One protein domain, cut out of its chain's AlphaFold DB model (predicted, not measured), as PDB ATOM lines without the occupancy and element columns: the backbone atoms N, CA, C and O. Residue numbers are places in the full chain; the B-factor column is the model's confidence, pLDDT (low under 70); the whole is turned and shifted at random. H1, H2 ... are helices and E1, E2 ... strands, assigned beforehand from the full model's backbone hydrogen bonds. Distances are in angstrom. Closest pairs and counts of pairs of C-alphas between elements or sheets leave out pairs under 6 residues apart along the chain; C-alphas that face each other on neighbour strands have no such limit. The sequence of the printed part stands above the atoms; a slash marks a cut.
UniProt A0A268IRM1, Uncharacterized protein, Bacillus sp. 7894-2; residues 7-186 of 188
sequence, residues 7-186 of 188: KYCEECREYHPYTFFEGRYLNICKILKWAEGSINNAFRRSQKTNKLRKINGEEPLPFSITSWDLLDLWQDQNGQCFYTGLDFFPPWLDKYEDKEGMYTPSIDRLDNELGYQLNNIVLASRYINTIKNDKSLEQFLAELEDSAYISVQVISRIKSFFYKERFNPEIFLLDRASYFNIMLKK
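AT A GLANCE: This is residues 7 to 186 of the 188 residues of an uncharacterized protein of Bacillus sp. 7894-2 (UniProt A0A268IRM1). A small two-stranded hairpin, E2 and E3, lies in the middle of the body, with the long helix H1 and the short H3 packing on E2, and H2 packing on E3. The loops before H1, with the short strand E1, lie by the first end of H1, while H5, H6 and H7 form an arm that leads away from H4 and folds back, its residues 162 to 178 sticking out. The printed part has 180 residues, mostly helix by class, with seven named helices and three named strands in the order E1 H1 H2 E2 E3 H3 H4 H5 H6 H7; E2 and E3 form an antiparallel sheet. It is compact, with a radius of gyration of the C-alphas of 17.8 A and spans of 56 by 47 by 31 A.

IN THESE COORDINATES: E1, residues 15 to 17, is 7.1 A long and pairs with no named strand, but residues 7 to 8 pair with its residues 15 to 16, antiparallel. H1, residues 30 to 55, runs 37.1 A from C-alpha 30 at (138.654, -46.462, 253.327) to C-alpha 55 at (165.798, -70.712, 246.205). H2 is residues 67 to 76, 14.4 A. E2 is residues 105 to 109, 13.0 A, and E3 is residues 121 to 125, 12.8 A. H3 spans residues 126 to 132, 9.9 A; H4 137 to 146, 14.2 A; H5 150 to 162, 16.4 A; H6 169 to 173, 8.1 A. H7, residues 176 to 184, 12.7 A, ends at C-alpha 184 at (148.696, -44.747, 222.519).

HOW THE PARTS SIT: E2 and E3 form a hairpin, antiparallel at 139 degrees, with N 106 and O 124 at 2.8 A and N 108 and O 122 at 3.0 A, within hydrogen-bond range. The closest C-alphas of H1 and E2, Ala 42 and Ser 106, are 5.4 A apart. Those of E2 and H3, Ser 106 and Arg 126, are 5.2 A apart. Those of H2 and E3, Trp 74 and Leu 123, are 7.0 A apart. H1, with residues 36 to 43 alone, touches H2 at a steep tilt of 51 degrees, opposite ways; the closest C-alphas, Asn 40 and Ser 67, are 6.2 A apart. H3 and H4 are close but not clearly touching, about perpendicular at 84 degrees, with the C-alphas of Lys 132 and Phe 140 closest at 5.9 A. H4 and H5 are close but not clearly touching, with the C-alphas of Leu 144 and Ile 150 closest at 7.4 A. H5 and H6 are apart, and so are H6 and H7, and H4 and H7. Every O i to N i+4 pair is within hydrogen-bond range in H2, H3, H4 and H7; in H1 21 of 22 are, in H5 8 of 9, and in H6 0 of 1, with 0 of 2 O i to N i+3 pairs.

THE WHOLE: The C-alphas farthest apart, of Gly 57 and Asn 168, are 57.5 A apart. The printed part has no cut. The links E1 to H1, H1 to H2, H2 to E2 and E2 to E3 are long, that from H2 to E2 with 28 residues. Mean pLDDT of the printed part is 76.3; residues 24 to 25, 93 to 99 and 145 to 186 are under 70.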
ATOM      1  N   LYS A   7     131.593 -36.561 252.927       84.94
ATOM      2  CA  LYS A   7     132.801 -35.923 253.452       84.94
ATOM      3  C   LYS A   7     133.910 -35.972 252.397       84.94
ATOM      4  O   LYS A   7     134.005 -36.933 251.636       84.94
ATOM      5  N   TYR A   8     134.727 -34.923 252.355       84.44
ATOM      6  CA  TYR A   8     135.891 -34.819 251.479       84.44
ATOM      7  C   TYR A   8     137.079 -35.614 252.040       84.44
ATOM      8  O   TYR A   8     137.386 -35.507 253.231       84.44
ATOM      9  N   CYS A   9     137.732 -36.405 251.193       81.38
ATOM     10  CA  CYS A   9     138.995 -37.068 251.496       81.38
ATOM     11  C   CYS A   9     140.161 -36.172 251.067       81.38
ATOM     12  O   CYS A   9     140.263 -35.816 249.895       81.38
ATOM     13  N   GLU A  10     141.056 -35.841 251.996       83.75
ATOM     14  CA  GLU A  10     142.172 -34.913 251.741       83.75
ATOM     15  C   GLU A  10     143.227 -35.497 250.786       83.75
ATOM     16  O   GLU A  10     143.938 -34.754 250.114       83.75
ATOM     17  N   GLU A  11     143.282 -36.824 250.677       79.38
ATOM     18  CA  GLU A  11     144.315 -37.532 249.922       79.38
ATOM     19  C   GLU A  11     143.875 -37.888 248.495       79.38
ATOM     20  O   GLU A  11     144.539 -37.516 247.533       79.38
ATOM     21  N   CYS A  12     142.727 -38.559 248.325       76.88
ATOM     22  CA  CYS A  12     142.207 -38.871 246.984       76.88
ATOM     23  C   CYS A  12     141.410 -37.715 246.364       76.88
ATOM     24  O   CYS A  12     141.015 -37.803 245.209       76.88
ATOM     25  N   ARG A  13     141.195 -36.626 247.115       81.50
ATOM     26  CA  ARG A  13     140.567 -35.376 246.659       81.50
ATOM     27  C   ARG A  13     139.134 -35.525 246.137       81.50
ATOM     28  O   ARG A  13     138.676 -34.711 245.336       81.50
ATOM     29  N   GLU A  14     138.408 -36.512 246.654       78.94
ATOM     30  CA  GLU A  14     137.021 -36.816 246.293       78.94
ATOM     31  C   GLU A  14     136.069 -36.749 247.494       78.94
ATOM     32  O   GLU A  14     136.471 -36.859 248.658       78.94
ATOM     33  N   TYR A  15     134.775 -36.580 247.206       82.56
ATOM     34  CA  TYR A  15     133.705 -36.684 248.198       82.56
ATOM     35  C   TYR A  15     133.190 -38.120 248.275       82.56
ATOM     36  O   TYR A  15     132.777 -38.692 247.269       82.56
ATOM     37  N   HIS A  16     133.118 -38.671 249.485       81.81
ATOM     38  CA  HIS A  16     132.563 -40.002 249.734       81.81
ATOM     39  C   HIS A  16     131.490 -39.966 250.827       81.81
ATOM     40  O   HIS A  16     131.501 -39.054 251.660       81.81
ATOM     41  N   PRO A  17     130.579 -40.952 250.884       85.81
ATOM     42  CA  PRO A  17     129.655 -41.097 252.007       85.81
ATOM     43  C   PRO A  17     130.402 -41.189 253.343       85.81
ATOM     44  O   PRO A  17     131.489 -41.764 253.410       85.81
ATOM     45  N   TYR A  18     129.821 -40.688 254.438       84.75
ATOM     46  CA  TYR A  18     130.459 -40.767 255.769       84.75
ATOM     47  C   TYR A  18     130.856 -42.195 256.180       84.75
ATOM     48  O   TYR A  18     131.832 -42.381 256.901       84.75
ATOM     49  N   THR A  19     130.148 -43.212 255.684       83.50
ATOM     50  CA  THR A  19     130.449 -44.635 255.917       83.50
ATOM     51  C   THR A  19     131.816 -45.072 255.376       83.50
ATOM     52  O   THR A  19     132.328 -46.111 255.797       83.50
ATOM     53  N   PHE A  20     132.436 -44.279 254.497       81.56
ATOM     54  CA  PHE A  20     133.777 -44.486 253.946       81.56
ATOM     55  C   PHE A  20     134.888 -43.900 254.820       81.56
ATOM     56  O   PHE A  20     136.052 -43.985 254.442       81.56
ATOM     57  N   PHE A  21     134.567 -43.350 255.987       84.81
ATOM     58  CA  PHE A  21     135.536 -42.843 256.954       84.81
ATOM     59  C   PHE A  21     135.345 -43.600 258.272       84.81
ATOM     60  O   PHE A  21     134.219 -43.758 258.740       84.81
ATOM     61  N   GLU A  22     136.415 -44.125 258.873       79.12
ATOM     62  CA  GLU A  22     136.319 -44.838 260.155       79.12
ATOM     63  C   GLU A  22     137.574 -44.714 261.021       79.12
ATOM     64  O   GLU A  22     138.687 -44.478 260.544       79.12
ATOM     65  N   GLY A  23     137.383 -44.923 262.324       74.44
ATOM     66  CA  GLY A  23     138.471 -44.978 263.292       74.44
ATOM     67  C   GLY A  23     139.227 -43.655 263.418       74.44
ATOM     68  O   GLY A  23     138.638 -42.577 263.425       74.44
ATOM     69  N   ARG A  24     140.556 -43.740 263.562       65.56
ATOM     70  CA  ARG A  24     141.434 -42.573 263.770       65.56
ATOM     71  C   ARG A  24     141.706 -41.772 262.490       65.56
ATOM     72  O   ARG A  24     142.253 -40.681 262.576       65.56
ATOM     73  N   TYR A  25     141.338 -42.293 261.320       66.31
ATOM     74  CA  TYR A  25     141.648 -41.700 260.017       66.31
ATOM     75  C   TYR A  25     140.412 -41.032 259.424       66.31
ATOM     76  O   TYR A  25     139.943 -41.387 258.349       66.31
ATOM     77  N   LEU A  26     139.856 -40.056 260.142       75.81
ATOM     78  CA  LEU A  26     138.607 -39.415 259.733       75.81
ATOM     79  C   LEU A  26     138.731 -38.635 258.418       75.81
ATOM     80  O   LEU A  26     137.699 -38.364 257.818       75.81
ATOM     81  N   ASN A  27     139.935 -38.263 257.979       82.06
ATOM     82  CA  ASN A  27     140.158 -37.437 256.783       82.06
ATOM     83  C   ASN A  27     140.597 -38.231 255.544       82.06
ATOM     84  O   ASN A  27     140.694 -37.661 254.460       82.06
ATOM     85  N   ILE A  28     140.837 -39.538 255.693       83.69
ATOM     86  CA  ILE A  28     141.267 -40.418 254.604       83.69
ATOM     87  C   ILE A  28     140.193 -41.479 254.393       83.69
ATOM     88  O   ILE A  28     139.767 -42.136 255.344       83.69
ATOM     89  N   CYS A  29     139.750 -41.660 253.152       84.19
ATOM     90  CA  CYS A  29     138.723 -42.644 252.844       84.19
ATOM     91  C   CYS A  29     139.259 -44.083 252.952       84.19
ATOM     92  O   CYS A  29     140.436 -44.373 252.709       84.19
ATOM     93  N   LYS A  30     138.362 -45.022 253.269       86.31
ATOM     94  CA  LYS A  30     138.654 -46.462 253.327       86.31
ATOM     95  C   LYS A  30     139.188 -47.009 252.005       86.31
ATOM     96  O   LYS A  30     139.962 -47.958 252.042       86.31
ATOM     97  N   ILE A  31     138.809 -46.424 250.863       82.94
ATOM     98  CA  ILE A  31     139.318 -46.834 249.543       82.94
ATOM     99  C   ILE A  31     140.823 -46.596 249.464       82.94
ATOM    100  O   ILE A  31     141.561 -47.508 249.110       82.94
ATOM    101  N   LEU A  32     141.307 -45.409 249.840       84.12
ATOM    102  CA  LEU A  32     142.738 -45.138 249.758       84.12
ATOM    103  C   LEU A  32     143.529 -45.990 250.755       84.12
ATOM    104  O   LEU A  32     144.575 -46.535 250.413       84.12
ATOM    105  N   LYS A  33     143.003 -46.183 251.972       88.06
ATOM    106  CA  LYS A  33     143.638 -47.073 252.959       88.06
ATOM    107  C   LYS A  33     143.690 -48.523 252.493       88.06
ATOM    108  O   LYS A  33     144.678 -49.221 252.721       88.06
ATOM    109  N   TRP A  34     142.644 -48.968 251.813       88.69
ATOM    110  CA  TRP A  34     142.627 -50.264 251.160       88.69
ATOM    111  C   TRP A  34     143.659 -50.370 250.042       88.69
ATOM    112  O   TRP A  34     144.379 -51.368 249.983       88.69
ATOM    113  N   ALA A  35     143.723 -49.364 249.168       89.25
ATOM    114  CA  ALA A  35     144.652 -49.315 248.050       89.25
ATOM    115  C   ALA A  35     146.093 -49.397 248.558       89.25
ATOM    116  O   ALA A  35     146.831 -50.293 248.158       89.25
ATOM    117  N   GLU A  36     146.444 -48.566 249.543       91.50
ATOM    118  CA  GLU A  36     147.742 -48.570 250.221       91.50
ATOM    119  C   GLU A  36     148.088 -49.964 250.773       91.50
ATOM    120  O   GLU A  36     149.171 -50.502 250.526       91.50
ATOM    121  N   GLY A  37     147.155 -50.602 251.486       92.62
ATOM    122  CA  GLY A  37     147.349 -51.958 252.001       92.62
ATOM    123  C   GLY A  37     147.521 -53.003 250.892       92.62
ATOM    124  O   GLY A  37     148.375 -53.889 250.990       92.62
ATOM    125  N   SER A  38     146.735 -52.897 249.825       92.38
ATOM    126  CA  SER A  38     146.709 -53.858 248.719       92.38
ATOM    127  C   SER A  38     147.958 -53.760 247.847       92.38
ATOM    128  O   SER A  38     148.568 -54.790 247.555       92.38
ATOM    129  N   ILE A  39     148.398 -52.543 247.529       94.94
ATOM    130  CA  ILE A  39     149.658 -52.250 246.839       94.94
ATOM    131  C   ILE A  39     150.841 -52.781 247.648       94.94
ATOM    132  O   ILE A  39     151.671 -53.520 247.123       94.94
ATOM    133  N   ASN A  40     150.882 -52.507 248.955       95.75
ATOM    134  CA  ASN A  40     151.933 -53.032 249.828       95.75
ATOM    135  C   ASN A  40     151.948 -54.567 249.867       95.75
ATOM    136  O   ASN A  40     153.009 -55.191 249.947       95.75
ATOM    137  N   ASN A  41     150.781 -55.204 249.798       94.56
ATOM    138  CA  ASN A  41     150.699 -56.657 249.697       94.56
ATOM    139  C   ASN A  41     151.208 -57.165 248.343       94.56
ATOM    140  O   ASN A  41     151.934 -58.159 248.319       94.56
ATOM    141  N   ALA A  42     150.878 -56.497 247.236       95.25
ATOM    142  CA  ALA A  42     151.421 -56.821 245.917       95.25
ATOM    143  C   ALA A  42     152.954 -56.688 245.897       95.25
ATOM    144  O   ALA A  42     153.638 -57.633 245.513       95.25
ATOM    145  N   PHE A  43     153.495 -55.599 246.446       97.31
ATOM    146  CA  PHE A  43     154.934 -55.368 246.586       97.31
ATOM    147  C   PHE A  43     155.643 -56.507 247.325       97.31
ATOM    148  O   PHE A  43     156.588 -57.111 246.809       97.31
ATOM    149  N   ARG A  44     155.139 -56.877 248.510       96.88
ATOM    150  CA  ARG A  44     155.693 -57.987 249.304       96.88
ATOM    151  C   ARG A  44     155.609 -59.324 248.571       96.88
ATOM    152  O   ARG A  44     156.526 -60.138 248.689       96.88
ATOM    153  N   ARG A  45     154.527 -59.574 247.821       94.69
ATOM    154  CA  ARG A  45     154.395 -60.787 246.997       94.69
ATOM    155  C   ARG A  45     155.464 -60.821 245.911       94.69
ATOM    156  O   ARG A  45     156.141 -61.837 245.807       94.69
ATOM    157  N   SER A  46     155.683 -59.726 245.186       95.25
ATOM    158  CA  SER A  46     156.714 -59.649 244.144       95.25
ATOM    159  C   SER A  46     158.120 -59.886 244.702       95.25
ATOM    160  O   SER A  46     158.879 -60.681 244.146       95.25
ATOM    161  N   GLN A  47     158.445 -59.306 245.863       96.19
ATOM    162  CA  GLN A  47     159.709 -59.583 246.559       96.19
ATOM    163  C   GLN A  47     159.839 -61.059 246.965       96.19
ATOM    164  O   GLN A  47     160.896 -61.671 246.783       96.19
ATOM    165  N   LYS A  48     158.765 -61.655 247.500       96.44
ATOM    166  CA  LYS A  48     158.738 -63.071 247.884       96.44
ATOM    167  C   LYS A  48     158.945 -63.980 246.674       96.44
ATOM    168  O   LYS A  48     159.763 -64.891 246.761       96.44
ATOM    169  N   THR A  49     158.247 -63.733 245.568       93.38
ATOM    170  CA  THR A  49     158.415 -64.484 244.316       93.38
ATOM    171  C   THR A  49     159.856 -64.400 243.830       93.38
ATOM    172  O   THR A  49     160.461 -65.423 243.523       93.38
ATOM    173  N   ASN A  50     160.458 -63.210 243.864       94.44
ATOM    174  CA  ASN A  50     161.847 -63.035 243.456       94.44
ATOM    175  C   ASN A  50     162.840 -63.794 244.357       94.44
ATOM    176  O   ASN A  50     163.807 -64.388 243.888       94.44
ATOM    177  N   LYS A  51     162.573 -63.842 245.668       95.94
ATOM    178  CA  LYS A  51     163.345 -64.668 246.607       95.94
ATOM    179  C   LYS A  51     163.189 -66.165 246.320       95.94
ATOM    180  O   LYS A  51     164.158 -66.905 246.463       95.94
ATOM    181  N   LEU A  52     161.989 -66.611 245.939       96.25
ATOM    182  CA  LEU A  52     161.726 -68.011 245.593       96.25
ATOM    183  C   LEU A  52     162.472 -68.440 244.327       96.25
ATOM    184  O   LEU A  52     163.005 -69.543 244.327       96.25
ATOM    185  N   ARG A  53     162.607 -67.564 243.319       94.38
ATOM    186  CA  ARG A  53     163.467 -67.813 242.144       94.38
ATOM    187  C   ARG A  53     164.873 -68.231 242.570       94.38
ATOM    188  O   ARG A  53     165.311 -69.326 242.240       94.38
ATOM    189  N   LYS A  54     165.500 -67.432 243.446       94.12
ATOM    190  CA  LYS A  54     166.826 -67.738 244.007       94.12
ATOM    191  C   LYS A  54     166.890 -69.114 244.669       94.12
ATOM    192  O   LYS A  54     167.861 -69.841 244.506       94.12
ATOM    193  N   ILE A  55     165.874 -69.440 245.470       96.00
ATOM    194  CA  ILE A  55     165.798 -70.712 246.205       96.00
ATOM    195  C   ILE A  55     165.660 -71.892 245.236       96.00
ATOM    196  O   ILE A  55     166.245 -72.942 245.478       96.00
ATOM    197  N   ASN A  56     164.940 -71.700 244.132       96.62
ATOM    198  CA  ASN A  56     164.731 -72.704 243.094       96.62
ATOM    199  C   ASN A  56     165.899 -72.806 242.093       96.62
ATOM    200  O   ASN A  56     165.816 -73.587 241.150       96.62
ATOM    201  N   GLY A  57     166.982 -72.045 242.287       96.50
ATOM    202  CA  GLY A  57     168.145 -72.037 241.392       96.50
ATOM    203  C   GLY A  57     167.985 -71.157 240.149       96.50
ATOM    204  O   GLY A  57     168.820 -71.223 239.253       96.50
ATOM    205  N   GLU A  58     166.942 -70.329 240.091       95.62
ATOM    206  CA  GLU A  58     166.771 -69.306 239.061       95.62
ATOM    207  C   GLU A  58     167.441 -67.993 239.480       95.62
ATOM    208  O   GLU A  58     167.451 -67.622 240.661       95.62
ATOM    209  N   GLU A  59     167.926 -67.232 238.498       94.31
ATOM    210  CA  GLU A  59     168.427 -65.884 238.749       94.31
ATOM    211  C   GLU A  59     167.289 -64.957 239.222       94.31
ATOM    212  O   GLU A  59     166.219 -64.882 238.587       94.31
ATOM    213  N   PRO A  60     167.482 -64.237 240.344       95.06
ATOM    214  CA  PRO A  60     166.560 -63.200 240.767       95.06
ATOM    215  C   PRO A  60     166.482 -62.098 239.717       95.06
ATOM    216  O   PRO A  60     167.486 -61.630 239.187       95.06
ATOM    217  N   LEU A  61     165.272 -61.622 239.478       95.50
ATOM    218  CA  LEU A  61     165.031 -60.444 238.671       95.50
ATOM    219  C   LEU A  61     165.586 -59.198 239.379       95.50
ATOM    220  O   LEU A  61     165.459 -59.088 240.608       95.50
ATOM    221  N   PRO A  62     166.130 -58.219 238.636       96.56
ATOM    222  CA  PRO A  62     166.427 -56.902 239.186       96.56
ATOM    223  C   PRO A  62     165.195 -56.318 239.891       96.56
ATOM    224  O   PRO A  62     164.074 -56.445 239.402       96.56
ATOM    225  N   PHE A  63     165.380 -55.693 241.053       97.25
ATOM    226  CA  PHE A  63     164.276 -55.155 241.849       97.25
ATOM    227  C   PHE A  63     164.695 -53.816 242.459       97.25
ATOM    228  O   PHE A  63     165.458 -53.787 243.421       97.25
ATOM    229  N   SER A  64     164.226 -52.718 241.866       97.06
ATOM    230  CA  SER A  64     164.638 -51.343 242.210       97.06
ATOM    231  C   SER A  64     163.492 -50.445 242.679       97.06
ATOM    232  O   SER A  64     163.750 -49.400 243.262       97.06
ATOM    233  N   ILE A  65     162.245 -50.871 242.466       97.25
ATOM    234  CA  ILE A  65     161.056 -50.150 242.926       97.25
ATOM    235  C   ILE A  65     160.907 -50.215 244.452       97.25
ATOM    236  O   ILE A  65     161.315 -51.181 245.110       97.25
ATOM    237  N   THR A  66     160.243 -49.213 245.001       96.31
ATOM    238  CA  THR A  66     159.840 -49.077 246.399       96.31
ATOM    239  C   THR A  66     158.315 -49.128 246.524       96.31
ATOM    240  O   THR A  66     157.585 -49.131 245.536       96.31
ATOM    241  N   SER A  67     157.798 -49.170 247.754       93.25
ATOM    242  CA  SER A  67     156.353 -49.042 247.982       93.25
ATOM    243  C   SER A  67     155.814 -47.656 247.619       93.25
ATOM    244  O   SER A  67     154.644 -47.551 247.275       93.25
ATOM    245  N   TRP A  68     156.646 -46.611 247.706       91.94
ATOM    246  CA  TRP A  68     156.258 -45.239 247.370       91.94
ATOM    247  C   TRP A  68     156.070 -45.070 245.867       91.94
ATOM    248  O   TRP A  68     155.031 -44.571 245.456       91.94
ATOM    249  N   ASP A  69     156.977 -45.640 245.068       95.81
ATOM    250  CA  ASP A  69     156.857 -45.656 243.603       95.81
ATOM    251  C   ASP A  69     155.510 -46.237 243.138       95.81
ATOM    252  O   ASP A  69     154.928 -45.799 242.152       95.81
ATOM    253  N   LEU A  70     154.979 -47.225 243.865       95.56
ATOM    254  CA  LEU A  70     153.690 -47.834 243.545       95.56
ATOM    255  C   LEU A  70     152.484 -46.990 243.969       95.56
ATOM    256  O   LEU A  70     151.413 -47.134 243.382       95.56
ATOM    257  N   LEU A  71     152.625 -46.161 245.003       90.38
ATOM    258  CA  LEU A  71     151.587 -45.207 245.395       90.38
ATOM    259  C   LEU A  71     151.532 -44.041 244.408       90.38
ATOM    260  O   LEU A  71     150.436 -43.636 244.028       90.38
ATOM    261  N   ASP A  72     152.687 -43.573 243.943       90.25
ATOM    262  CA  ASP A  72     152.774 -42.568 242.881       90.25
ATOM    263  C   ASP A  72     152.156 -43.121 241.588       90.25
ATOM    264  O   ASP A  72     151.262 -42.509 241.012       90.25
ATOM    265  N   LEU A  73     152.490 -44.363 241.222       92.69
ATOM    266  CA  LEU A  73     151.892 -45.046 240.072       92.69
ATOM    267  C   LEU A  73     150.371 -45.234 240.202       92.69
ATOM    268  O   LEU A  73     149.644 -45.153 239.214       92.69
ATOM    269  N   TRP A  74     149.859 -45.474 241.413       90.75
ATOM    270  CA  TRP A  74     148.416 -45.497 241.659       90.75
ATOM    271  C   TRP A  74     147.771 -44.146 241.354       90.75
ATOM    272  O   TRP A  74     146.704 -44.117 240.739       90.75
ATOM    273  N   GLN A  75     148.399 -43.044 241.773       86.31
ATOM    274  CA  GLN A  75     147.910 -41.696 241.483       86.31
ATOM    275  C   GLN A  75     147.978 -41.394 239.985       86.31
ATOM    276  O   GLN A  75     146.978 -40.959 239.418       86.31
ATOM    277  N   ASP A  76     149.095 -41.707 239.329       86.69
ATOM    278  CA  ASP A  76     149.289 -41.494 237.889       86.69
ATOM    279  C   ASP A  76     148.286 -42.288 237.040       86.69
ATOM    280  O   ASP A  76     147.832 -41.827 235.990       86.69
ATOM    281  N   GLN A  77     147.894 -43.472 237.514       86.44
ATOM    282  CA  GLN A  77     146.867 -44.307 236.895       86.44
ATOM    283  C   GLN A  77     145.444 -44.009 237.395       86.44
ATOM    284  O   GLN A  77     144.531 -44.768 237.078       86.44
ATOM    285  N   ASN A  78     145.223 -42.954 238.186       85.44
ATOM    286  CA  ASN A  78     143.921 -42.593 238.765       85.44
ATOM    287  C   ASN A  78     143.217 -43.747 239.511       85.44
ATOM    288  O   ASN A  78     141.994 -43.851 239.493       85.44
ATOM    289  N   GLY A  79     143.967 -44.654 240.142       86.12
ATOM    290  CA  GLY A  79     143.393 -45.834 240.797       86.12
ATOM    291  C   GLY A  79     142.760 -46.845 239.835       86.12
ATOM    292  O   GLY A  79     141.866 -47.597 240.233       86.12
ATOM    293  N   GLN A  80     143.229 -46.888 238.585       86.50
ATOM    294  CA  GLN A  80     142.721 -47.766 237.532       86.50
ATOM    295  C   GLN A  80     143.762 -48.780 237.065       86.50
ATOM    296  O   GLN A  80     144.970 -48.546 237.091       86.50
ATOM    297  N   CYS A  81     143.280 -49.924 236.588       88.88
ATOM    298  CA  CYS A  81     144.083 -50.925 235.899       88.88
ATOM    299  C   CYS A  81     144.623 -50.361 234.577       88.88
ATOM    300  O   CYS A  81     143.838 -49.985 233.708       88.88
ATOM    301  N   PHE A  82     145.947 -50.384 234.399       91.62
ATOM    302  CA  PHE A  82     146.647 -49.815 233.240       91.62
ATOM    303  C   PHE A  82     146.083 -50.284 231.892       91.62
ATOM    304  O   PHE A  82     145.820 -49.475 231.009       91.62
ATOM    305  N   TYR A  83     145.842 -51.588 231.752       84.31
ATOM    306  CA  TYR A  83     145.409 -52.178 230.482       84.31
ATOM    307  C   TYR A  83     143.937 -51.936 230.147       84.31
ATOM    308  O   TYR A  83     143.558 -51.986 228.983       84.31
ATOM    309  N   THR A  84     143.083 -51.743 231.156       80.75
ATOM    310  CA  THR A  84     141.624 -51.736 230.952       80.75
ATOM    311  C   THR A  84     140.959 -50.414 231.300       80.75
ATOM    312  O   THR A  84     139.789 -50.242 230.972       80.75
ATOM    313  N   GLY A  85     141.647 -49.518 232.015       80.38
ATOM    314  CA  GLY A  85     141.077 -48.276 232.547       80.38
ATOM    315  C   GLY A  85     139.955 -48.491 233.567       80.38
ATOM    316  O   GLY A  85     139.174 -47.584 233.818       80.38
ATOM    317  N   LEU A  86     139.828 -49.702 234.120       81.44
ATOM    318  CA  LEU A  86     138.805 -50.002 235.123       81.44
ATOM    319  C   LEU A  86     139.350 -49.730 236.509       81.44
ATOM    320  O   LEU A  86     140.475 -50.136 236.805       81.44
ATOM    321  N   ASP A  87     138.521 -49.123 237.350       83.00
ATOM    322  CA  ASP A  87     138.854 -48.881 238.746       83.00
ATOM    323  C   ASP A  87     139.170 -50.197 239.466       83.00
ATOM    324  O   ASP A  87     138.581 -51.256 239.207       83.00
ATOM    325  N   PHE A  88     140.111 -50.131 240.401       84.88
ATOM    326  CA  PHE A  88     140.297 -51.197 241.372       84.88
ATOM    327  C   PHE A  88     139.190 -51.131 242.428       84.88
ATOM    328  O   PHE A  88     138.900 -50.063 242.969       84.88
ATOM    329  N   PHE A  89     138.612 -52.279 242.788       77.06
ATOM    330  CA  PHE A  89     137.515 -52.327 243.755       77.06
ATOM    331  C   PHE A  89     137.929 -53.025 245.050       77.06
ATOM    332  O   PHE A  89     138.422 -54.159 245.008       77.06
ATOM    333  N   PRO A  90     137.692 -52.402 246.220       74.44
ATOM    334  CA  PRO A  90     137.793 -53.122 247.472       74.44
ATOM    335  C   PRO A  90     136.751 -54.246 247.533       74.44
ATOM    336  O   PRO A  90     135.593 -54.008 247.180       74.44
ATOM    337  N   PRO A  91     137.097 -55.429 248.081       70.50
ATOM    338  CA  PRO A  91     136.174 -56.563 248.159       70.50
ATOM    339  C   PRO A  91     134.856 -56.272 248.893       70.50
ATOM    340  O   PRO A  91     133.874 -56.970 248.682       70.50
ATOM    341  N   TRP A  92     134.814 -55.254 249.764       71.88
ATOM    342  CA  TRP A  92     133.597 -54.844 250.481       71.88
ATOM    343  C   TRP A  92     132.743 -53.807 249.743       71.88
ATOM    344  O   TRP A  92     131.590 -53.611 250.121       71.88
ATOM    345  N   LEU A  93     133.290 -53.106 248.741       68.06
ATOM    346  CA  LEU A  93     132.475 -52.292 247.828       68.06
ATOM    347  C   LEU A  93     131.824 -53.168 246.764       68.06
ATOM    348  O   LEU A  93     130.776 -52.809 246.224       68.06
ATOM    349  N   ASP A  94     132.455 -54.299 246.462       57.31
ATOM    350  CA  ASP A  94     131.961 -55.192 245.445       57.31
ATOM    351  C   ASP A  94     130.747 -55.989 245.949       57.31
ATOM    352  O   ASP A  94     130.847 -56.914 246.755       57.31
ATOM    353  N   LYS A  95     129.565 -55.634 245.436       50.97
ATOM    354  CA  LYS A  95     128.311 -56.378 245.650       50.97
ATOM    355  C   LYS A  95     128.313 -57.740 244.932       50.97
ATOM    356  O   LYS A  95     127.343 -58.483 245.073       50.97
ATOM    357  N   TYR A  96     129.354 -58.056 244.156       50.69
ATOM    358  CA  TYR A  96     129.420 -59.202 243.244       50.69
ATOM    359  C   TYR A  96     130.405 -60.299 243.668       50.69
ATOM    360  O   TYR A  96     130.776 -61.133 242.844       50.69
ATOM    361  N   GLU A  97     130.770 -60.346 244.951       56.03
ATOM    362  CA  GLU A  97     131.582 -61.418 245.533       56.03
ATOM    363  C   GLU A  97     132.968 -61.594 244.883       56.03
ATOM    364  O   GLU A  97     133.359 -62.721 244.568       56.03
ATOM    365  N   ASP A  98     133.770 -60.529 244.742       65.88
ATOM    366  CA  ASP A  98     135.211 -60.678 244.471       65.88
ATOM    367  C   ASP A  98     135.977 -61.246 245.687       65.88
ATOM    368  O   ASP A  98     136.911 -60.652 246.230       65.88
ATOM    369  N   LYS A  99     135.560 -62.433 246.141       62.69
ATOM    370  CA  LYS A  99     136.149 -63.192 247.253       62.69
ATOM    371  C   LYS A  99     137.607 -63.557 246.970       62.69
ATOM    372  O   LYS A  99     138.394 -63.692 247.902       62.69
ATOM    373  N   GLU A 100     137.969 -63.664 245.693       71.06
ATOM    374  CA  GLU A 100     139.310 -64.035 245.235       71.06
ATOM    375  C   GLU A 100     140.238 -62.824 245.014       71.06
ATOM    376  O   GLU A 100     141.446 -62.990 244.796       71.06
ATOM    377  N   GLY A 101     139.714 -61.596 245.088       77.94
ATOM    378  CA  GLY A 101     140.481 -60.370 244.878       77.94
ATOM    379  C   GLY A 101     140.992 -60.214 243.441       77.94
ATOM    380  O   GLY A 101     142.114 -59.751 243.228       77.94
ATOM    381  N   MET A 102     140.213 -60.640 242.455       82.56
ATOM    382  CA  MET A 102     140.464 -60.507 241.021       82.56
ATOM    383  C   MET A 102     140.645 -59.050 240.583       82.56
ATOM    384  O   MET A 102     141.472 -58.779 239.709       82.56
ATOM    385  N   TYR A 103     139.933 -58.118 241.216       84.44
ATOM    386  CA  TYR A 103     139.992 -56.681 240.933       84.44
ATOM    387  C   TYR A 103     140.910 -55.912 241.885       84.44
ATOM    388  O   TYR A 103     140.951 -54.684 241.852       84.44
ATOM    389  N   THR A 104     141.679 -56.621 242.714       89.50
ATOM    390  CA  THR A 104     142.721 -55.999 243.538       89.50
ATOM    391  C   THR A 104     143.926 -55.611 242.670       89.50
ATOM    392  O   THR A 104     144.209 -56.294 241.675       89.50
ATOM    393  N   PRO A 105     144.654 -54.536 243.027       93.75
ATOM    394  CA  PRO A 105     145.860 -54.150 242.312       93.75
ATOM    395  C   PRO A 105     146.963 -55.205 242.462       93.75
ATOM    396  O   PRO A 105     147.221 -55.735 243.547       93.75
ATOM    397  N   SER A 106     147.636 -55.479 241.350       95.25
ATOM    398  CA  SER A 106     148.830 -56.305 241.223       95.25
ATOM    399  C   SER A 106     149.899 -55.524 240.463       95.25
ATOM    400  O   SER A 106     149.577 -54.675 239.633       95.25
ATOM    401  N   ILE A 107     151.167 -55.831 240.727       97.62
ATOM    402  CA  ILE A 107     152.295 -55.252 239.992       97.62
ATOM    403  C   ILE A 107     152.544 -56.150 238.791       97.62
ATOM    404  O   ILE A 107     152.856 -57.331 238.960       97.62
ATOM    405  N   ASP A 108     152.375 -55.602 237.600       96.88
ATOM    406  CA  ASP A 108     152.703 -56.280 236.356       96.88
ATOM    407  C   ASP A 108     153.957 -55.673 235.722       96.88
ATOM    408  O   ASP A 108     154.278 -54.511 235.975       96.88
ATOM    409  N   ARG A 109     154.677 -56.479 234.937       96.00
ATOM    410  CA  ARG A 109     155.853 -56.045 234.183       96.00
ATOM    411  C   ARG A 109     155.482 -55.926 232.711       96.00
ATOM    412  O   ARG A 109     154.956 -56.883 232.139       96.00
ATOM    413  N   LEU A 110     155.767 -54.772 232.110       92.94
ATOM    414  CA  LEU A 110     155.520 -54.533 230.686       92.94
ATOM    415  C   LEU A 110     156.342 -55.523 229.854       92.94
ATOM    416  O   LEU A 110     155.775 -56.316 229.099       92.94
ATOM    417  N   ASP A 111     157.648 -55.558 230.111       93.81
ATOM    418  CA  ASP A 111     158.579 -56.561 229.610       93.81
ATOM    419  C   ASP A 111     158.899 -57.596 230.705       93.81
ATOM    420  O   ASP A 111     159.392 -57.273 231.794       93.81
ATOM    421  N   ASN A 112     158.606 -58.862 230.404       93.12
ATOM    422  CA  ASN A 112     158.803 -59.999 231.299       93.12
ATOM    423  C   ASN A 112     160.271 -60.444 231.423       93.12
ATOM    424  O   ASN A 112     160.594 -61.139 232.396       93.12
ATOM    425  N   GLU A 113     161.146 -60.026 230.511       92.75
ATOM    426  CA  GLU A 113     162.593 -60.268 230.574       92.75
ATOM    427  C   GLU A 113     163.291 -59.265 231.502       92.75
ATOM    428  O   GLU A 113     164.345 -59.541 232.081       92.75
ATOM    429  N   LEU A 114     162.672 -58.102 231.707       93.31
ATOM    430  CA  LEU A 114     163.161 -57.077 232.613       93.31
ATOM    431  C   LEU A 114     162.670 -57.292 234.054       93.31
ATOM    432  O   LEU A 114     161.696 -57.989 234.357       93.31
ATOM    433  N   GLY A 115     163.392 -56.682 234.991       95.56
ATOM    434  CA  GLY A 115     163.060 -56.721 236.410       95.56
ATOM    435  C   GLY A 115     161.941 -55.759 236.816       95.56
ATOM    436  O   GLY A 115     161.282 -55.126 235.994       95.56
ATOM    437  N   TYR A 116     161.755 -55.611 238.124       97.31
ATOM    438  CA  TYR A 116     160.871 -54.608 238.712       97.31
ATOM    439  C   TYR A 116     161.602 -53.259 238.767       97.31
ATOM    440  O   TYR A 116     162.335 -52.957 239.717       97.31
ATOM    441  N   GLN A 117     161.435 -52.475 237.705       96.00
ATOM    442  CA  GLN A 117     162.001 -51.137 237.510       96.00
ATOM    443  C   GLN A 117     160.870 -50.161 237.196       96.00
ATOM    444  O   GLN A 117     159.889 -50.569 236.584       96.00
ATOM    445  N   LEU A 118     160.999 -48.896 237.609       93.19
ATOM    446  CA  LEU A 118     159.913 -47.910 237.529       93.19
ATOM    447  C   LEU A 118     159.332 -47.766 236.111       93.19
ATOM    448  O   LEU A 118     158.124 -47.706 235.944       93.19
ATOM    449  N   ASN A 119     160.187 -47.792 235.090       92.44
ATOM    450  CA  ASN A 119     159.801 -47.706 233.678       92.44
ATOM    451  C   ASN A 119     159.296 -49.030 233.072       92.44
ATOM    452  O   ASN A 119     158.934 -49.052 231.901       92.44
ATOM    453  N   ASN A 120     159.313 -50.129 233.828       96.69
ATOM    454  CA  ASN A 120     158.903 -51.458 233.373       96.69
ATOM    455  C   ASN A 120     157.705 -52.012 234.157       96.69
ATOM    456  O   ASN A 120     157.318 -53.159 233.947       96.69
ATOM    457  N   ILE A 121     157.125 -51.253 235.088       97.25
ATOM    458  CA  ILE A 121     156.008 -51.729 235.905       97.25
ATOM    459  C   ILE A 121     154.746 -50.907 235.696       97.25
ATOM    460  O   ILE A 121     154.795 -49.703 235.467       97.25
ATOM    461  N   VAL A 122     153.608 -51.577 235.837       96.06
ATOM    462  CA  VAL A 122     152.278 -50.964 235.857       96.06
ATOM    463  C   VAL A 122     151.430 -51.596 236.960       96.06
ATOM    464  O   VAL A 122     151.667 -52.742 237.365       96.06
ATOM    465  N   LEU A 123     150.416 -50.878 237.446       96.50
ATOM    466  CA  LEU A 123     149.371 -51.502 238.257       96.50
ATOM    467  C   LEU A 123     148.300 -52.078 237.333       96.50
ATOM    468  O   LEU A 123     147.624 -51.359 236.596       96.50
ATOM    469  N   ALA A 124     148.107 -53.387 237.400       94.12
ATOM    470  CA  ALA A 124     147.054 -54.099 236.687       94.12
ATOM    471  C   ALA A 124     146.170 -54.841 237.687       94.12
ATOM    472  O   ALA A 124     146.603 -55.155 238.797       94.12
ATOM    473  N   SER A 125     144.923 -55.148 237.323       90.81
ATOM    474  CA  SER A 125     144.118 -56.019 238.185       90.81
ATOM    475  C   SER A 125     144.741 -57.408 238.215       90.81
ATOM    476  O   SER A 125     145.321 -57.864 237.224       90.81
ATOM    477  N   ARG A 126     144.633 -58.102 239.348       90.62
ATOM    478  CA  ARG A 126     145.143 -59.473 239.476       90.62
ATOM    479  C   ARG A 126     144.613 -60.379 238.363       90.62
ATOM    480  O   ARG A 126     145.369 -61.190 237.834       90.62
ATOM    481  N   TYR A 127     143.346 -60.222 237.989       87.06
ATOM    482  CA  TYR A 127     142.737 -60.940 236.873       87.06
ATOM    483  C   TYR A 127     143.456 -60.675 235.548       87.06
ATOM    484  O   TYR A 127     143.876 -61.615 234.881       87.06
ATOM    485  N   ILE A 128     143.653 -59.404 235.197       88.25
ATOM    486  CA  ILE A 128     144.290 -59.011 233.937       88.25
ATOM    487  C   ILE A 128     145.757 -59.441 233.892       88.25
ATOM    488  O   ILE A 128     146.186 -60.015 232.897       88.25
ATOM    489  N   ASN A 129     146.498 -59.257 234.985       93.75
ATOM    490  CA  ASN A 129     147.883 -59.719 235.104       93.75
ATOM    491  C   ASN A 129     147.973 -61.255 234.943       93.75
ATOM    492  O   ASN A 129     148.817 -61.760 234.211       93.75
ATOM    493  N   THR A 130     147.022 -62.006 235.515       90.44
ATOM    494  CA  THR A 130     146.944 -63.469 235.328       90.44
ATOM    495  C   THR A 130     146.686 -63.859 233.869       90.44
ATOM    496  O   THR A 130     147.221 -64.862 233.407       90.44
ATOM    497  N   ILE A 131     145.875 -63.093 233.131       88.38
ATOM    498  CA  ILE A 131     145.610 -63.357 231.707       88.38
ATOM    499  C   ILE A 131     146.833 -63.018 230.847       88.38
ATOM    500  O   ILE A 131     147.164 -63.795 229.944       88.38
ATOM    501  N   LYS A 132     147.507 -61.891 231.121       90.88
ATOM    502  CA  LYS A 132     148.755 -61.524 230.437       90.88
ATOM    503  C   LYS A 132     149.800 -62.616 230.632       90.88
ATOM    504  O   LYS A 132     150.332 -63.122 229.648       90.88
ATOM    505  N   ASN A 133     150.011 -63.046 231.878       91.75
ATOM    506  CA  ASN A 133     150.975 -64.083 232.235       91.75
ATOM    507  C   ASN A 133     152.375 -63.775 231.656       91.75
ATOM    508  O   ASN A 133     152.948 -62.713 231.900       91.75
ATOM    509  N   ASP A 134     152.921 -64.692 230.866       92.19
ATOM    510  CA  ASP A 134     154.219 -64.628 230.206       92.19
ATOM    511  C   ASP A 134     154.175 -63.971 228.819       92.19
ATOM    512  O   ASP A 134     155.231 -63.745 228.232       92.19
ATOM    513  N   LYS A 135     152.990 -63.600 228.313       91.75
ATOM    514  CA  LYS A 135     152.862 -62.946 227.005       91.75
ATOM    515  C   LYS A 135     153.636 -61.631 226.973       91.75
ATOM    516  O   LYS A 135     153.654 -60.868 227.951       91.75
ATOM    517  N   SER A 136     154.223 -61.357 225.810       91.94
ATOM    518  CA  SER A 136     154.738 -60.024 225.494       91.94
ATOM    519  C   SER A 136     153.610 -58.995 225.537       91.94
ATOM    520  O   SER A 136     152.427 -59.329 225.391       91.94
ATOM    521  N   LEU A 137     153.980 -57.736 225.749       87.00
ATOM    522  CA  LEU A 137     153.025 -56.639 225.756       87.00
ATOM    523  C   LEU A 137     152.266 -56.567 224.426       87.00
ATOM    524  O   LEU A 137     151.043 -56.453 224.439       87.00
ATOM    525  N   GLU A 138     152.957 -56.707 223.294       86.19
ATOM    526  CA  GLU A 138     152.348 -56.630 221.964       86.19
ATOM    527  C   GLU A 138     151.331 -57.748 221.734       86.19
ATOM    528  O   GLU A 138     150.218 -57.482 221.286       86.19
ATOM    529  N   GLN A 139     151.681 -58.992 222.081       85.88
ATOM    530  CA  GLN A 139     150.756 -60.126 221.972       85.88
ATOM    531  C   GLN A 139     149.515 -59.912 222.834       85.88
ATOM    532  O   GLN A 139     148.396 -60.153 222.387       85.88
ATOM    533  N   PHE A 140     149.709 -59.447 224.069       86.38
ATOM    534  CA  PHE A 140     148.604 -59.240 224.989       86.38
ATOM    535  C   PHE A 140     147.675 -58.106 224.539       86.38
ATOM    536  O   PHE A 140     146.456 -58.255 224.606       86.38
ATOM    537  N   LEU A 141     148.229 -56.994 224.052       81.81
ATOM    538  CA  LEU A 141     147.435 -55.883 223.527       81.81
ATOM    539  C   LEU A 141     146.676 -56.280 222.256       81.81
ATOM    540  O   LEU A 141     145.489 -55.986 222.168       81.81
ATOM    541  N   ALA A 142     147.307 -57.014 221.335       80.12
ATOM    542  CA  ALA A 142     146.631 -57.534 220.146       80.12
ATOM    543  C   ALA A 142     145.449 -58.446 220.521       80.12
ATOM    544  O   ALA A 142     144.349 -58.281 219.999       80.12
ATOM    545  N   GLU A 143     145.626 -59.344 221.498       79.00
ATOM    546  CA  GLU A 143     144.530 -60.179 222.008       79.00
ATOM    547  C   GLU A 143     143.405 -59.351 222.652       79.00
ATOM    548  O   GLU A 143     142.235 -59.697 222.497       79.00
ATOM    549  N   LEU A 144     143.732 -58.271 223.371       73.06
ATOM    550  CA  LEU A 144     142.745 -57.363 223.966       73.06
ATOM    551  C   LEU A 144     142.017 -56.479 222.943       73.06
ATOM    552  O   LEU A 144     140.914 -56.024 223.249       73.06
ATOM    553  N   GLU A 145     142.626 -56.202 221.789       67.06
ATOM    554  CA  GLU A 145     142.035 -55.435 220.685       67.06
ATOM    555  C   GLU A 145     141.141 -56.312 219.798       67.06
ATOM    556  O   GLU A 145     139.979 -55.970 219.557       67.06
ATOM    557  N   ASP A 146     141.668 -57.451 219.340       62.25
ATOM    558  CA  ASP A 146     140.978 -58.396 218.448       62.25
ATOM    559  C   ASP A 146     139.760 -59.005 219.121       62.25
ATOM    560  O   ASP A 146     138.684 -59.197 218.542       62.25
ATOM    561  N   SER A 147     139.930 -59.309 220.396       54.78
ATOM    562  CA  SER A 147     138.818 -59.647 221.225       54.78
ATOM    563  C   SER A 147     138.192 -58.334 221.655       54.78
ATOM    564  O   SER A 147     138.759 -57.567 222.422       54.78
ATOM    565  N   ALA A 148     136.925 -58.127 221.330       51.78
ATOM    566  CA  ALA A 148     136.061 -57.322 222.178       51.78
ATOM    567  C   ALA A 148     135.931 -57.978 223.590       51.78
ATOM    568  O   ALA A 148     134.834 -58.078 224.132       51.78
ATOM    569  N   TYR A 149     137.019 -58.467 224.201       49.66
ATOM    570  CA  TYR A 149     137.122 -59.304 225.397       49.66
ATOM    571  C   TYR A 149     136.606 -58.573 226.617       49.66
ATOM    572  O   TYR A 149     135.868 -59.104 227.449       49.66
ATOM    573  N   ILE A 150     136.936 -57.286 226.666       49.12
ATOM    574  CA  ILE A 150     136.438 -56.365 227.672       49.12
ATOM    575  C   ILE A 150     134.927 -56.150 227.444       49.12
ATOM    576  O   ILE A 150     134.168 -55.958 228.385       49.12
ATOM    577  N   SER A 151     134.400 -56.333 226.233       46.94
ATOM    578  CA  SER A 151     132.984 -56.096 225.933       46.94
ATOM    579  C   SER A 151     131.990 -57.171 226.416       46.94
ATOM    580  O   SER A 151     130.790 -56.959 226.277       46.94
ATOM    581  N   VAL A 152     132.411 -58.281 227.041       44.22
ATOM    582  CA  VAL A 152     131.451 -59.315 227.509       44.22
ATOM    583  C   VAL A 152     131.466 -59.511 229.027       44.22
ATOM    584  O   VAL A 152     130.400 -59.553 229.640       44.22
ATOM    585  N   GLN A 153     132.634 -59.519 229.675       45.25
ATOM    586  CA  GLN A 153     132.717 -59.620 231.143       45.25
ATOM    587  C   GLN A 153     132.573 -58.252 231.829       45.25
ATOM    588  O   GLN A 153     131.923 -58.141 232.870       45.25
ATOM    589  N   VAL A 154     133.106 -57.190 231.216       44.94
ATOM    590  CA  VAL A 154     133.054 -55.834 231.776       44.94
ATOM    591  C   VAL A 154     131.730 -55.160 231.421       44.94
ATOM    592  O   VAL A 154     131.124 -54.561 232.296       44.94
ATOM    593  N   ILE A 155     131.174 -55.351 230.215       41.69
ATOM    594  CA  ILE A 155     129.843 -54.804 229.865       41.69
ATOM    595  C   ILE A 155     128.698 -55.513 230.600       41.69
ATOM    596  O   ILE A 155     127.725 -54.853 230.945       41.69
ATOM    597  N   SER A 156     128.783 -56.819 230.882       41.56
ATOM    598  CA  SER A 156     127.780 -57.506 231.715       41.56
ATOM    599  C   SER A 156     127.745 -56.929 233.141       41.56
ATOM    600  O   SER A 156     126.676 -56.583 233.654       41.56
ATOM    601  N   ARG A 157     128.926 -56.702 233.743       42.62
ATOM    602  CA  ARG A 157     129.062 -56.093 235.077       42.62
ATOM    603  C   ARG A 157     128.679 -54.608 235.083       42.62
ATOM    604  O   ARG A 157     127.854 -54.222 235.909       42.62
ATOM    605  N   ILE A 158     129.145 -53.818 234.111       40.47
ATOM    606  CA  ILE A 158     128.783 -52.403 233.901       40.47
ATOM    607  C   ILE A 158     127.272 -52.254 233.675       40.47
ATOM    608  O   ILE A 158     126.638 -51.455 234.355       40.47
ATOM    609  N   LYS A 159     126.635 -53.056 232.811       37.75
ATOM    610  CA  LYS A 159     125.173 -52.997 232.619       37.75
ATOM    611  C   LYS A 159     124.429 -53.268 233.927       37.75
ATOM    612  O   LYS A 159     123.511 -52.531 234.257       37.75
ATOM    613  N   SER A 160     124.837 -54.259 234.719       40.06
ATOM    614  CA  SER A 160     124.170 -54.535 236.003       40.06
ATOM    615  C   SER A 160     124.344 -53.415 237.047       40.06
ATOM    616  O   SER A 160     123.460 -53.220 237.883       40.06
ATOM    617  N   PHE A 161     125.454 -52.674 236.968       37.31
ATOM    618  CA  PHE A 161     125.798 -51.549 237.837       37.31
ATOM    619  C   PHE A 161     125.023 -50.276 237.449       37.31
ATOM    620  O   PHE A 161     124.376 -49.662 238.295       37.31
ATOM    621  N   PHE A 162     124.969 -49.943 236.154       33.16
ATOM    622  CA  PHE A 162     124.272 -48.754 235.641       33.16
ATOM    623  C   PHE A 162     122.741 -48.902 235.562       33.16
ATOM    624  O   PHE A 162     122.032 -47.902 235.623       33.16
ATOM    625  N   TYR A 163     122.188 -50.119 235.480       38.97
ATOM    626  CA  TYR A 163     120.726 -50.308 235.526       38.97
ATOM    627  C   TYR A 163     120.124 -50.113 236.930       38.97
ATOM    628  O   TYR A 163     118.910 -49.943 237.044       38.97
ATOM    629  N   LYS A 164     120.935 -50.152 237.999       39.97
ATOM    630  CA  LYS A 164     120.449 -50.029 239.385       39.97
ATOM    631  C   LYS A 164     120.568 -48.626 239.968       39.97
ATOM    632  O   LYS A 164     119.756 -48.289 240.827       39.97
ATOM    633  N   GLU A 165     121.499 -47.800 239.494       37.25
ATOM    634  CA  GLU A 165     121.659 -46.426 239.972       37.25
ATOM    635  C   GLU A 165     121.667 -45.432 238.803       37.25
ATOM    636  O   GLU A 165     122.479 -45.509 237.889       37.25
ATOM    637  N   ARG A 166     120.682 -44.528 238.825       35.94
ATOM    638  CA  ARG A 166     120.441 -43.412 237.895       35.94
ATOM    639  C   ARG A 166     121.705 -42.823 237.241       35.94
ATOM    640  O   ARG A 166     122.529 -42.288 237.970       35.94
ATOM    641  N   PHE A 167     121.740 -42.716 235.906       33.00
ATOM    642  CA  PHE A 167     121.733 -41.443 235.144       33.00
ATOM    643  C   PHE A 167     121.808 -41.659 233.611       33.00
ATOM    644  O   PHE A 167     122.056 -42.754 233.122       33.00
ATOM    645  N   ASN A 168     121.509 -40.574 232.892       35.66
ATOM    646  CA  ASN A 168     121.186 -40.397 231.470       35.66
ATOM    647  C   ASN A 168     122.157 -41.056 230.438       35.66
ATOM    648  O   ASN A 168     123.353 -40.762 230.468       35.66
ATOM    649  N   PRO A 169     121.661 -41.875 229.481       38.50
ATOM    650  CA  PRO A 169     122.466 -42.595 228.479       38.50
ATOM    651  C   PRO A 169     123.221 -41.738 227.443       38.50
ATOM    652  O   PRO A 169     124.018 -42.289 226.685       38.50
ATOM    653  N   GLU A 170     123.033 -40.418 227.396       35.91
ATOM    654  CA  GLU A 170     123.679 -39.563 226.383       35.91
ATOM    655  C   GLU A 170     125.178 -39.286 226.626       35.91
ATOM    656  O   GLU A 170     125.885 -38.912 225.695       35.91
ATOM    657  N   ILE A 171     125.712 -39.532 227.830       36.66
ATOM    658  CA  ILE A 171     127.140 -39.283 228.143       36.66
ATOM    659  C   ILE A 171     128.045 -40.470 227.744       36.66
ATOM    660  O   ILE A 171     129.257 -40.326 227.613       36.66
ATOM    661  N   PHE A 172     127.470 -41.643 227.460       36.50
ATOM    662  CA  PHE A 172     128.224 -42.867 227.146       36.50
ATOM    663  C   PHE A 172     128.716 -42.962 225.687       36.50
ATOM    664  O   PHE A 172     129.328 -43.959 225.305       36.50
ATOM    665  N   LEU A 173     128.439 -41.945 224.862       36.44
ATOM    666  CA  LEU A 173     128.738 -41.932 223.424       36.44
ATOM    667  C   LEU A 173     129.939 -41.061 223.028       36.44
ATOM    668  O   LEU A 173     130.161 -40.852 221.837       36.44
ATOM    669  N   LEU A 174     130.763 -40.609 223.976       34.53
ATOM    670  CA  LEU A 174     132.078 -40.050 223.638       34.53
ATOM    671  C   LEU A 174     133.084 -41.187 223.377       34.53
ATOM    672  O   LEU A 174     133.903 -41.551 224.210       34.53
ATOM    673  N   ASP A 175     132.897 -41.781 222.199       41.00
ATOM    674  CA  ASP A 175     133.836 -42.472 221.314       41.00
ATOM    675  C   ASP A 175     135.055 -43.195 221.935       41.00
ATOM    676  O   ASP A 175     136.088 -42.604 222.260       41.00
ATOM    677  N   ARG A 176     134.972 -44.535 221.968       42.38
ATOM    678  CA  ARG A 176     136.062 -45.456 222.349       42.38
ATOM    679  C   ARG A 176     137.327 -45.276 221.509       42.38
ATOM    680  O   ARG A 176     138.415 -45.555 222.012       42.38
ATOM    681  N   ALA A 177     137.211 -44.805 220.265       37.19
ATOM    682  CA  ALA A 177     138.375 -44.560 219.424       37.19
ATOM    683  C   ALA A 177     139.202 -43.371 219.939       37.19
ATOM    684  O   ALA A 177     140.421 -43.367 219.787       37.19
ATOM    685  N   SER A 178     138.585 -42.393 220.608       39.75
ATOM    686  CA  SER A 178     139.315 -41.248 221.160       39.75
ATOM    687  C   SER A 178     140.144 -41.620 222.392       39.75
ATOM    688  O   SER A 178     141.301 -41.221 222.471       39.75
ATOM    689  N   TYR A 179     139.627 -42.434 223.320       40.50
ATOM    690  CA  TYR A 179     140.361 -42.782 224.550       40.50
ATOM    691  C   TYR A 179     141.575 -43.686 224.281       40.50
ATOM    692  O   TYR A 179     142.665 -43.437 224.796       40.50
ATOM    693  N   PHE A 180     141.421 -44.686 223.406       38.84
ATOM    694  CA  PHE A 180     142.510 -45.595 223.035       38.84
ATOM    695  C   PHE A 180     143.631 -44.864 222.273       38.84
ATOM    696  O   PHE A 180     144.809 -45.012 222.594       38.84
ATOM    697  N   ASN A 181     143.270 -43.961 221.351       37.69
ATOM    698  CA  ASN A 181     144.238 -43.118 220.641       37.69
ATOM    699  C   ASN A 181     144.930 -42.080 221.547       37.69
ATOM    700  O   ASN A 181     146.066 -41.699 221.272       37.69
ATOM    701  N   ILE A 182     144.279 -41.612 222.618       37.22
ATOM    702  CA  ILE A 182     144.899 -40.717 223.611       37.22
ATOM    703  C   ILE A 182     145.949 -41.465 224.444       37.22
ATOM    704  O   ILE A 182     147.002 -40.897 224.729       37.22
ATOM    705  N   MET A 183     145.694 -42.726 224.803       32.72
ATOM    706  CA  MET A 183     146.641 -43.547 225.567       32.72
ATOM    707  C   MET A 183     147.838 -43.997 224.716       32.72
ATOM    708  O   MET A 183     148.975 -43.880 225.166       32.72
ATOM    709  N   LEU A 184     147.618 -44.397 223.458       35.09
ATOM    710  CA  LEU A 184     148.696 -44.747 222.519       35.09
ATOM    711  C   LEU A 184     149.627 -43.566 222.203       35.09
ATOM    712  O   LEU A 184     150.838 -43.742 222.126       35.09
ATOM    713  N   LYS A 185     149.095 -42.342 222.088       33.72
ATOM    714  CA  LYS A 185     149.904 -41.129 221.852       33.72
ATOM    715  C   LYS A 185     150.765 -40.695 223.041       33.72
ATOM    716  O   LYS A 185     151.583 -39.800 222.875       33.72
ATOM    717  N   LYS A 186     150.566 -41.274 224.230       32.44
ATOM    718  CA  LYS A 186     151.398 -41.019 225.417       32.44
ATOM    719  C   LYS A 186     152.520 -42.050 225.602       32.44
ATOM    720  O   LYS A 186     153.340 -41.873 226.494       32.44
TER     721      LYS A 186